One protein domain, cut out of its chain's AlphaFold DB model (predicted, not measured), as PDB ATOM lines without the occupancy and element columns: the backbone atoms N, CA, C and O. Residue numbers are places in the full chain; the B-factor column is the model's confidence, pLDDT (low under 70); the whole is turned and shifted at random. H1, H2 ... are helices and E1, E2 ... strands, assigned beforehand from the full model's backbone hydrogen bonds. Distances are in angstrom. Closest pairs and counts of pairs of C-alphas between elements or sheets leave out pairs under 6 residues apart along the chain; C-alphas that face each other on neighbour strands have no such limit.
ATOM      1  N   PHE A 311     -25.180  38.849  17.965       78.94
ATOM      2  CA  PHE A 311     -24.633  37.500  17.840       78.94
ATOM      3  C   PHE A 311     -23.252  37.431  18.479       78.94
ATOM      4  O   PHE A 311     -22.557  38.440  18.531       78.94
ATOM      5  N   VAL A 312     -22.816  36.251  18.917       80.19
ATOM      6  CA  VAL A 312     -21.470  36.071  19.482       80.19
ATOM      7  C   VAL A 312     -20.666  35.008  18.745       80.19
ATOM      8  O   VAL A 312     -21.076  33.850  18.663       80.19
ATOM      9  N   TRP A 313     -19.483  35.398  18.263       85.62
ATOM     10  CA  TRP A 313     -18.442  34.501  17.751       85.62
ATOM     11  C   TRP A 313     -17.046  35.109  17.950       85.62
ATOM     12  O   TRP A 313     -16.897  36.311  18.166       85.62
ATOM     13  N   ALA A 314     -16.012  34.273  17.917       83.44
ATOM     14  CA  ALA A 314     -14.617  34.699  17.954       83.44
ATOM     15  C   ALA A 314     -14.008  34.619  16.551       83.44
ATOM     16  O   ALA A 314     -14.191  33.611  15.874       83.44
ATOM     17  N   CYS A 315     -13.267  35.644  16.127       81.81
ATOM     18  CA  CYS A 315     -12.508  35.599  14.876       81.81
ATOM     19  C   CYS A 315     -11.096  35.081  15.179       81.81
ATOM     20  O   CYS A 315     -10.379  35.674  15.990       81.81
ATOM     21  N   VAL A 316     -10.716  33.954  14.580       78.94
ATOM     22  CA  VAL A 316      -9.476  33.225  14.876       78.94
ATOM     23  C   VAL A 316      -8.800  32.821  13.563       78.94
ATOM     24  O   VAL A 316      -9.470  32.410  12.620       78.94
ATOM     25  N   ASN A 317      -7.471  32.927  13.505       78.62
ATOM     26  CA  ASN A 317      -6.676  32.405  12.388       78.62
ATOM     27  C   ASN A 317      -6.364  30.921  12.606       78.62
ATOM     28  O   ASN A 317      -6.222  30.487  13.751       78.62
ATOM     29  N   LEU A 318      -6.180  30.163  11.522       73.88
ATOM     30  CA  LEU A 318      -5.953  28.712  11.578       73.88
ATOM     31  C   LEU A 318      -4.774  28.323  12.474       73.88
ATOM     32  O   LEU A 318      -4.903  27.433  13.314       73.88
ATOM     33  N   ASP A 319      -3.682  29.076  12.389       69.69
ATOM     34  CA  ASP A 319      -2.461  28.827  13.162       69.69
ATOM     35  C   ASP A 319      -2.651  29.034  14.677       69.69
ATOM     36  O   ASP A 319      -1.880  28.519  15.482       69.69
ATOM     37  N   LYS A 320      -3.697  29.770  15.080       66.75
ATOM     38  CA  LYS A 320      -3.999  30.120  16.479       66.75
ATOM     39  C   LYS A 320      -5.174  29.341  17.062       66.75
ATOM     40  O   LYS A 320      -5.560  29.585  18.203       66.75
ATOM     41  N   LEU A 321      -5.738  28.385  16.319       64.56
ATOM     42  CA  LEU A 321      -6.898  27.598  16.754       64.56
ATOM     43  C   LEU A 321      -6.599  26.718  17.992       64.56
ATOM     44  O   LEU A 321      -7.524  26.242  18.641       64.56
ATOM     45  N   GLY A 322      -5.322  26.532  18.351       61.50
ATOM     46  CA  GLY A 322      -4.875  25.791  19.537       61.50
ATOM     47  C   GLY A 322      -4.454  26.637  20.749       61.50
ATOM     48  O   GLY A 322      -4.130  26.059  21.785       61.50
ATOM     49  N   GLU A 323      -4.436  27.972  20.654       61.66
ATOM     50  CA  GLU A 323      -4.004  28.839  21.762       61.66
ATOM     51  C   GLU A 323      -5.122  29.064  22.799       61.66
ATOM     52  O   GLU A 323      -6.318  29.066  22.497       61.66
ATOM     53  N   ALA A 324      -4.730  29.231  24.067       59.16
ATOM     54  CA  ALA A 324      -5.658  29.300  25.188       59.16
ATOM     55  C   ALA A 324      -6.497  30.595  25.165       59.16
ATOM     56  O   ALA A 324      -5.987  31.696  25.351       59.16
ATOM     57  N   THR A 325      -7.814  30.416  25.024       64.44
ATOM     58  CA  THR A 325      -8.905  31.413  25.080       64.44
ATOM     59  C   THR A 325      -9.044  32.341  23.854       64.44
ATOM     60  O   THR A 325      -8.456  33.419  23.800       64.44
ATOM     61  N   PRO A 326      -9.887  31.972  22.869       71.50
ATOM     62  CA  PRO A 326     -10.249  32.852  21.769       71.50
ATOM     63  C   PRO A 326     -11.115  34.013  22.281       71.50
ATOM     64  O   PRO A 326     -11.985  33.838  23.138       71.50
ATOM     65  N   GLN A 327     -10.871  35.220  21.765       76.50
ATOM     66  CA  GLN A 327     -11.633  36.415  22.141       76.50
ATOM     67  C   GLN A 327     -12.962  36.440  21.380       76.50
ATOM     68  O   GLN A 327     -12.987  36.706  20.178       76.50
ATOM     69  N   PHE A 328     -14.067  36.171  22.079       81.19
ATOM     70  CA  PHE A 328     -15.406  36.281  21.505       81.19
ATOM     71  C   PHE A 328     -15.842  37.743  21.438       81.19
ATOM     72  O   PHE A 328     -15.617  38.520  22.368       81.19
ATOM     73  N   ASN A 329     -16.507  38.109  20.349       78.31
ATOM     74  CA  ASN A 329     -17.049  39.441  20.136       78.31
ATOM     75  C   ASN A 329     -18.558  39.361  19.911       78.31
ATOM     76  O   ASN A 329     -19.052  38.439  19.263       78.31
ATOM     77  N   VAL A 330     -19.276  40.346  20.446       77.38
ATOM     78  CA  VAL A 330     -20.672  40.612  20.116       77.38
ATOM     79  C   VAL A 330     -20.701  41.385  18.806       77.38
ATOM     80  O   VAL A 330     -20.137  42.478  18.702       77.38
ATOM     81  N   VAL A 331     -21.358  40.805  17.815       76.38
ATOM     82  CA  VAL A 331     -21.505  41.339  16.473       76.38
ATOM     83  C   VAL A 331     -22.969  41.646  16.226       76.38
ATOM     84  O   VAL A 331     -23.826  40.768  16.332       76.38
ATOM     85  N   ARG A 332     -23.256  42.894  15.857       71.56
ATOM     86  CA  ARG A 332     -24.579  43.279  15.370       71.56
ATOM     87  C   ARG A 332     -24.589  43.196  13.847       71.56
ATOM     88  O   ARG A 332     -23.754  43.807  13.180       71.56
ATOM     89  N   LEU A 333     -25.543  42.443  13.302       68.94
ATOM     90  CA  LEU A 333     -25.808  42.418  11.863       68.94
ATOM     91  C   LEU A 333     -27.012  43.311  11.568       68.94
ATOM     92  O   LEU A 333     -28.134  43.024  11.992       68.94
ATOM     93  N   GLU A 334     -26.780  44.403  10.843       61.59
ATOM     94  CA  GLU A 334     -27.858  45.242  10.331       61.59
ATOM     95  C   GLU A 334     -28.304  44.750   8.944       61.59
ATOM     96  O   GLU A 334     -27.457  44.476   8.087       61.59
ATOM     97  N   PRO A 335     -29.619  44.644   8.679       55.03
ATOM     98  CA  PRO A 335     -30.109  44.251   7.364       55.03
ATOM     99  C   PRO A 335     -29.704  45.296   6.314       55.03
ATOM    100  O   PRO A 335     -30.248  46.399   6.287       55.03
ATOM    101  N   GLY A 336     -28.758  44.928   5.446       52.84
ATOM    102  CA  GLY A 336     -28.222  45.783   4.380       52.84
ATOM    103  C   GLY A 336     -26.812  46.333   4.622       52.84
ATOM    104  O   GLY A 336     -26.307  47.059   3.767       52.84
ATOM    105  N   ALA A 337     -26.155  45.997   5.737       55.22
ATOM    106  CA  ALA A 337     -24.755  46.349   5.963       55.22
ATOM    107  C   ALA A 337     -23.808  45.299   5.352       55.22
ATOM    108  O   ALA A 337     -23.949  44.107   5.601       55.22
ATOM    109  N   CYS A 338     -22.804  45.742   4.587       40.81
ATOM    110  CA  CYS A 338     -21.806  44.853   3.977       40.81
ATOM    111  C   CYS A 338     -20.720  44.362   4.952       40.81
ATOM    112  O   CYS A 338     -19.841  43.611   4.531       40.81
ATOM    113  N   LYS A 339     -20.710  44.814   6.217       53.91
ATOM    114  CA  LYS A 339     -19.699  44.417   7.211       53.91
ATOM    115  C   LYS A 339     -20.291  44.313   8.624       53.91
ATOM    116  O   LYS A 339     -21.045  45.205   9.011       53.91
ATOM    117  N   PRO A 340     -19.930  43.274   9.399       56.59
ATOM    118  CA  PRO A 340     -20.277  43.178  10.812       56.59
ATOM    119  C   PRO A 340     -19.606  44.288  11.634       56.59
ATOM    120  O   PRO A 340     -18.390  44.476  11.564       56.59
ATOM    121  N   CYS A 341     -20.385  45.010  12.444       55.62
ATOM    122  CA  CYS A 341     -19.847  45.930  13.446       55.62
ATOM    123  C   CYS A 341     -19.523  45.136  14.720       55.62
ATOM    124  O   CYS A 341     -20.421  44.598  15.372       55.62
ATOM    125  N   LEU A 342     -18.237  45.041  15.062       59.56
ATOM    126  CA  LEU A 342     -17.759  44.467  16.323       59.56
ATOM    127  C   LEU A 342     -18.072  45.458  17.447       59.56
ATOM    128  O   LEU A 342     -17.403  46.484  17.560       59.56
ATOM    129  N   GLU A 343     -19.098  45.192  18.253       60.91
ATOM    130  CA  GLU A 343     -19.578  46.191  19.211       60.91
ATOM    131  C   GLU A 343     -18.971  46.014  20.609       60.91
ATOM    132  O   GLU A 343     -18.644  47.024  21.229       60.91
ATOM    133  N   ARG A 344     -18.734  44.789  21.114       69.00
ATOM    134  CA  ARG A 344     -18.127  44.558  22.452       69.00
ATOM    135  C   ARG A 344     -17.476  43.175  22.587       69.00
ATOM    136  O   ARG A 344     -17.869  42.244  21.898       69.00
ATOM    137  N   LYS A 345     -16.530  43.010  23.523       67.25
ATOM    138  CA  LYS A 345     -15.991  41.689  23.909       67.25
ATOM    139  C   LYS A 345     -17.021  40.908  24.729       67.25
ATOM    140  O   LYS A 345     -17.668  41.481  25.602       67.25
ATOM    141  N   ALA A 346     -17.129  39.609  24.479       65.31
ATOM    142  CA  ALA A 346     -17.928  38.668  25.252       65.31
ATOM    143  C   ALA A 346     -17.036  37.542  25.791       65.31
ATOM    144  O   ALA A 346     -16.030  37.180  25.186       65.31
ATOM    145  N   SER A 347     -17.418  36.966  26.925       65.62
ATOM    146  CA  SER A 347     -16.779  35.776  27.496       65.62
ATOM    147  C   SER A 347     -17.844  34.716  27.795       65.62
ATOM    148  O   SER A 347     -18.146  34.465  28.964       65.62
ATOM    149  N   PRO A 348     -18.491  34.150  26.758       69.06
ATOM    150  CA  PRO A 348     -19.449  33.071  26.946       69.06
ATOM    151  C   PRO A 348     -18.736  31.808  27.442       69.06
ATOM    152  O   PRO A 348     -17.554  31.592  27.162       69.06
ATOM    153  N   ALA A 349     -19.474  30.936  28.131       70.25
ATOM    154  CA  ALA A 349     -19.037  29.556  28.292       70.25
ATOM    155  C   ALA A 349     -18.925  28.941  26.890       70.25
ATOM    156  O   ALA A 349     -19.905  28.921  26.141       70.25
ATOM    157  N   TRP A 350     -17.726  28.503  26.516       76.06
ATOM    158  CA  TRP A 350     -17.450  27.981  25.185       76.06
ATOM    159  C   TRP A 350     -16.761  26.623  25.266       76.06
ATOM    160  O   TRP A 350     -16.082  26.301  26.241       76.06
ATOM    161  N   THR A 351     -16.976  25.809  24.239       76.25
ATOM    162  CA  THR A 351     -16.390  24.468  24.132       76.25
ATOM    163  C   THR A 351     -15.132  24.520  23.276       76.25
ATOM    164  O   THR A 351     -15.081  25.292  22.321       76.25
ATOM    165  N   LYS A 352     -14.132  23.681  23.589       76.88
ATOM    166  CA  LYS A 352     -12.905  23.552  22.785       76.88
ATOM    167  C   LYS A 352     -13.239  23.402  21.289       76.88
ATOM    168  O   LYS A 352     -14.239  22.751  20.970       76.88
ATOM    169  N   PRO A 353     -12.418  23.967  20.386       78.12
ATOM    170  CA  PRO A 353     -12.690  23.902  18.960       78.12
ATOM    171  C   PRO A 353     -12.702  22.444  18.501       78.12
ATOM    172  O   PRO A 353     -11.825  21.660  18.873       78.12
ATOM    173  N   TYR A 354     -13.684  22.079  17.682       74.38
ATOM    174  CA  TYR A 354     -13.682  20.778  17.030       74.38
ATOM    175  C   TYR A 354     -12.575  20.760  15.962       74.38
ATOM    176  O   TYR A 354     -12.414  21.757  15.253       74.38
ATOM    177  N   PRO A 355     -11.817  19.657  15.802       72.25
ATOM    178  CA  PRO A 355     -10.799  19.538  14.760       72.25
ATOM    179  C   PRO A 355     -11.464  19.416  13.377       72.25
ATOM    180  O   PRO A 355     -11.592  18.328  12.817       72.25
ATOM    181  N   GLN A 356     -11.943  20.538  12.839       78.00
ATOM    182  CA  GLN A 356     -12.527  20.654  11.504       78.00
ATOM    183  C   GLN A 356     -11.478  21.239  10.564       78.00
ATOM    184  O   GLN A 356     -10.880  22.267  10.864       78.00
ATOM    185  N   LYS A 357     -11.252  20.571   9.432       81.44
ATOM    186  CA  LYS A 357     -10.351  21.056   8.372       81.44
ATOM    187  C   LYS A 357     -11.096  21.757   7.240       81.44
ATOM    188  O   LYS A 357     -10.463  22.426   6.434       81.44
ATOM    189  N   THR A 358     -12.416  21.599   7.194       85.56
ATOM    190  CA  THR A 358     -13.268  22.057   6.101       85.56
ATOM    191  C   THR A 358     -14.417  22.893   6.645       85.56
ATOM    192  O   THR A 358     -15.001  22.579   7.689       85.56
ATOM    193  N   CYS A 359     -14.750  23.969   5.942       87.50
ATOM    194  CA  CYS A 359     -15.904  24.793   6.253       87.50
ATOM    195  C   CYS A 359     -17.164  24.116   5.723       87.50
ATOM    196  O   CYS A 359     -17.303  23.894   4.527       87.50
ATOM    197  N   LEU A 360     -18.138  23.821   6.581       85.44
ATOM    198  CA  LEU A 360     -19.355  23.122   6.140       85.44
ATOM    199  C   LEU A 360     -20.388  24.021   5.453       85.44
ATOM    200  O   LEU A 360     -21.406  23.520   4.980       85.44
ATOM    201  N   CYS A 361     -20.147  25.332   5.407       85.44
ATOM    202  CA  CYS A 361     -21.006  26.264   4.681       85.44
ATOM    203  C   CYS A 361     -20.634  26.342   3.193       85.44
ATOM    204  O   CYS A 361     -21.530  26.300   2.355       85.44
ATOM    205  N   CYS A 362     -19.341  26.439   2.860       87.75
ATOM    206  CA  CYS A 362     -18.855  26.483   1.472       87.75
ATOM    207  C   CYS A 362     -18.249  25.159   0.979       87.75
ATOM    208  O   CYS A 362     -18.038  25.007  -0.217       87.75
ATOM    209  N   LEU A 363     -18.019  24.192   1.875       87.44
ATOM    210  CA  LEU A 363     -17.363  22.902   1.612       87.44
ATOM    211  C   LEU A 363     -15.890  23.013   1.172       87.44
ATOM    212  O   LEU A 363     -15.347  22.051   0.635       87.44
ATOM    213  N   GLU A 364     -15.239  24.148   1.433       87.88
ATOM    214  CA  GLU A 364     -13.819  24.380   1.137       87.88
ATOM    215  C   GLU A 364     -12.932  24.126   2.366       87.88
ATOM    216  O   GLU A 364     -13.341  24.350   3.512       87.88
ATOM    217  N   ASP A 365     -11.708  23.654   2.128       87.62
ATOM    218  CA  ASP A 365     -10.687  23.464   3.160       87.62
ATOM    219  C   ASP A 365     -10.199  24.820   3.691       87.62
ATOM    220  O   ASP A 365     -10.016  25.768   2.926       87.62
ATOM    221  N   PHE A 366      -9.948  24.915   4.998       85.44
ATOM    222  CA  PHE A 366      -9.408  26.136   5.597       85.44
ATOM    223  C   PHE A 366      -7.961  26.368   5.157       85.44
ATOM    224  O   PHE A 366      -7.109  25.487   5.307       85.44
ATOM    225  N   GLN A 367      -7.665  27.575   4.683       82.88
ATOM    226  CA  GLN A 367      -6.303  28.000   4.372       82.88
ATOM    227  C   GLN A 367      -5.712  28.830   5.516       82.88
ATOM    228  O   GLN A 367      -6.427  29.484   6.272       82.88
ATOM    229  N   SER A 368      -4.382  28.856   5.636       75.06
ATOM    230  CA  SER A 368      -3.683  29.604   6.698       75.06
ATOM    231  C   SER A 368      -3.988  31.111   6.707       75.06
ATOM    232  O   SER A 368      -3.818  31.763   7.733       75.06
ATOM    233  N   GLN A 369      -4.431  31.673   5.577       77.75
ATOM    234  CA  GLN A 369      -4.761  33.097   5.438       77.75
ATOM    235  C   GLN A 369      -6.243  33.421   5.673       77.75
ATOM    236  O   GLN A 369      -6.613  34.596   5.651       77.75
ATOM    237  N   ASP A 370      -7.086  32.417   5.909       80.69
ATOM    238  CA  ASP A 370      -8.523  32.620   6.050       80.69
ATOM    239  C   ASP A 370      -8.891  33.152   7.440       80.69
ATOM    240  O   ASP A 370      -8.388  32.684   8.467       80.69
ATOM    241  N   THR A 371      -9.842  34.092   7.485       82.81
ATOM    242  CA  THR A 371     -10.477  34.493   8.742       82.81
ATOM    243  C   THR A 371     -11.590  33.511   9.090       82.81
ATOM    244  O   THR A 371     -12.592  33.375   8.379       82.81
ATOM    245  N   MET A 372     -11.422  32.801  10.204       87.44
ATOM    246  CA  MET A 372     -12.417  31.848  10.680       87.44
ATOM    247  C   MET A 372     -13.215  32.428  11.843       87.44
ATOM    248  O   MET A 372     -12.677  33.111  12.712       87.44
ATOM    249  N   ALA A 373     -14.500  32.105  11.887       86.88
ATOM    250  CA  ALA A 373     -15.383  32.356  13.005       86.88
ATOM    251  C   ALA A 373     -15.584  31.071  13.823       86.88
ATOM    252  O   ALA A 373     -16.101  30.066  13.330       86.88
ATOM    253  N   LEU A 374     -15.197  31.127  15.095       87.88
ATOM    254  CA  LEU A 374     -15.457  30.109  16.104       87.88
ATOM    255  C   LEU A 374     -16.704  30.489  16.905       87.88
ATOM    256  O   LEU A 374     -16.766  31.546  17.538       87.88
ATOM    257  N   LEU A 375     -17.693  29.603  16.916       87.25
ATOM    258  CA  LEU A 375     -18.908  29.778  17.712       87.25
ATOM    259  C   LEU A 375     -18.709  29.246  19.144       87.25
ATOM    260  O   LEU A 375     -17.887  28.352  19.354       87.25
ATOM    261  N   PRO A 376     -19.503  29.697  20.137       84.44
ATOM    262  CA  PRO A 376     -19.413  29.207  21.519       84.44
ATOM    263  C   PRO A 376     -19.616  27.688  21.658       84.44
ATOM    264  O   PRO A 376     -19.105  27.062  22.584       84.44
ATOM    265  N   CYS A 377     -20.321  27.066  20.710       84.50
ATOM    266  CA  CYS A 377     -20.496  25.615  20.652       84.50
ATOM    267  C   CYS A 377     -19.243  24.837  20.204       84.50
ATOM    268  O   CYS A 377     -19.285  23.611  20.194       84.50
ATOM    269  N   GLY A 378     -18.154  25.514  19.824       83.44
ATOM    270  CA  GLY A 378     -16.890  24.889  19.417       83.44
ATOM    271  C   GLY A 378     -16.756  24.606  17.914       83.44
ATOM    272  O   GLY A 378     -15.732  24.079  17.490       83.44
ATOM    273  N   HIS A 379     -17.752  24.946  17.093       88.25
ATOM    274  CA  HIS A 379     -17.688  24.759  15.637       88.25
ATOM    275  C   HIS A 379     -17.050  25.954  14.923       88.25
ATOM    276  O   HIS A 379     -17.256  27.101  15.332       88.25
ATOM    277  N   VAL A 380     -16.320  25.665  13.843       88.94
ATOM    278  CA  VAL A 380     -15.502  26.630  13.094       88.94
ATOM    279  C   VAL A 380     -16.007  26.753  11.656       88.94
ATOM    280  O   VAL A 380     -16.317  25.752  11.011       88.94
ATOM    281  N   TYR A 381     -16.084  27.983  11.154       90.19
ATOM    282  CA  TYR A 381     -16.509  28.319   9.790       90.19
ATOM    283  C   TYR A 381     -15.681  29.488   9.258       90.19
ATOM    284  O   TYR A 381     -15.053  30.185  10.046       90.19
ATOM    285  N   HIS A 382     -15.718  29.771   7.955       90.88
ATOM    286  CA  HIS A 382     -15.257  31.072   7.459       90.88
ATOM    287  C   HIS A 382     -16.148  32.190   8.005       90.88
ATOM    288  O   HIS A 382     -17.371  32.038   8.081       90.88
ATOM    289  N   GLU A 383     -15.546  33.320   8.370       87.31
ATOM    290  CA  GLU A 383     -16.278  34.475   8.897       87.31
ATOM    291  C   GLU A 383     -17.335  34.978   7.903       87.31
ATOM    292  O   GLU A 383     -18.484  35.200   8.282       87.31
ATOM    293  N   SER A 384     -16.979  35.067   6.618       86.75
ATOM    294  CA  SER A 384     -17.893  35.434   5.530       86.75
ATOM    295  C   SER A 384     -19.086  34.483   5.436       86.75
ATOM    296  O   SER A 384     -20.236  34.917   5.471       86.75
ATOM    297  N   CYS A 385     -18.825  33.175   5.410       88.38
ATOM    298  CA  CYS A 385     -19.873  32.165   5.317       88.38
ATOM    299  C   CYS A 385     -20.823  32.186   6.519       88.38
ATOM    300  O   CYS A 385     -22.021  31.940   6.367       88.38
ATOM    301  N   LEU A 386     -20.308  32.463   7.720       86.62
ATOM    302  CA  LEU A 386     -21.138  32.556   8.917       86.62
ATOM    303  C   LEU A 386     -22.013  33.821   8.908       86.62
ATOM    304  O   LEU A 386     -23.179  33.764   9.304       86.62
ATOM    305  N   VAL A 387     -21.486  34.944   8.416       84.62
ATOM    306  CA  VAL A 387     -22.253  36.187   8.237       84.62
ATOM    307  C   VAL A 387     -23.383  35.995   7.221       84.62
ATOM    308  O   VAL A 387     -24.524  36.378   7.499       84.62
ATOM    309  N   ASP A 388     -23.114  35.345   6.088       84.31
ATOM    310  CA  ASP A 388     -24.133  35.031   5.075       84.31
ATOM    311  C   ASP A 388     -25.214  34.091   5.632       84.31
ATOM    312  O   ASP A 388     -26.418  34.281   5.411       84.31
ATOM    313  N   TRP A 389     -24.796  33.109   6.435       85.81
ATOM    314  CA  TRP A 389     -25.701  32.189   7.115       85.81
ATOM    315  C   TRP A 389     -26.659  32.911   8.071       85.81
ATOM    316  O   TRP A 389     -27.867  32.654   8.054       85.81
ATOM    317  N   PHE A 390     -26.158  33.849   8.879       80.69
ATOM    318  CA  PHE A 390     -26.991  34.636   9.793       80.69
ATOM    319  C   PHE A 390     -27.831  35.705   9.095       80.69
ATOM    320  O   PHE A 390     -28.884  36.087   9.612       80.69
ATOM    321  N   SER A 391     -27.424  36.140   7.903       75.56
ATOM    322  CA  SER A 391     -28.187  37.079   7.078       75.56
ATOM    323  C   SER A 391     -29.469  36.458   6.503       75.56
ATOM    324  O   SER A 391     -30.411  37.168   6.141       75.56
ATOM    325  N   THR A 392     -29.563  35.126   6.462       71.38
ATOM    326  CA  THR A 392     -30.751  34.424   5.973       71.38
ATOM    327  C   THR A 392     -31.846  34.354   7.049       71.38
ATOM    328  O   THR A 392     -31.647  33.832   8.144       71.38
TER     329      THR A 392
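What this domain is: This is residues 311 to 392 of the 408 residues of the protein "Iru protein" of Symbiodinium natans (UniProt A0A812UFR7). A strongly twisted sheet of five short strands, E1 to E5, curls round one helix, H1, which ends near the last printed residue. A long loop, residues 347 to 370, runs round the periphery from E3 to E4 with no named element in it. The printed part has 82 residues, with five named strands and one named helix in the order E1, E2, E3, E4, E5, H1; the sheet's order is E3, E2, E1, E4, E5, antiparallel throughout. The class is mixed, helices and strands, though only 35 of the 82 residues are in named elements. The whole is compact, with a radius of gyration of the C-alphas of 12.2 A, and rounded, with spans of 32 by 28 by 20 A.

How they stand to each other: E1, residues 311 to 317, has staggered pairing: residues 311 to 314 pair with E2, residues 328 to 333, and residues 314 to 317 pair with E4, residues 371 to 374. E1 and E2 form a hairpin, with N 331 and O 311 2.7 A apart, within hydrogen-bond range. E2 forms a second hairpin with the edge strand E3, residues 341 to 346, where N 330 and O 344 are 2.8 A apart. E1, E2 and E3 make a meander, each strand the antiparallel neighbour of the one before. With E4 they make a Greek key, a meander of three strands whose first strand is also the antiparallel neighbour of the fourth; N 316 and O 372 are 2.8 A apart. E4 forms a hairpin with the other edge strand, E5, residues 380 to 382, with N 373 and O 381 2.7 A apart. H1, residues 383 to 391, is on the sheet; its closest C-alphas to E4 are those of Glu 383 and Ala 373, 4.7 A apart. In H1 every O i to N i+4 pair is within hydrogen-bond range.

Where its parts are: E1, residues 311 to 317, begins at C-alpha 311 (-24.633, 37.500, 17.840) and is 19.4 A long from first to last C-alpha. E2, residues 328 to 333, is 15.5 A long, and E3, residues 341 to 346, is 14.0 A long. E4, residues 371 to 374, begins at C-alpha 371 (-10.477, 34.493, 8.742), and E5 has residues 380 to 382. H1, residues 383 to 391, is 12.3 A long and ends at C-alpha 391 (-28.187, 37.079, 7.078).

The domain as a whole: The two C-alphas farthest apart are those of Ala 324 and Gly 336, at 34.8 A. The printed part has no cut. The link from E3 to E4, 24 residues, is long. The mean pLDDT of the printed part is 76.0, and residues 319 to 325 and 333 to 348 are under 70.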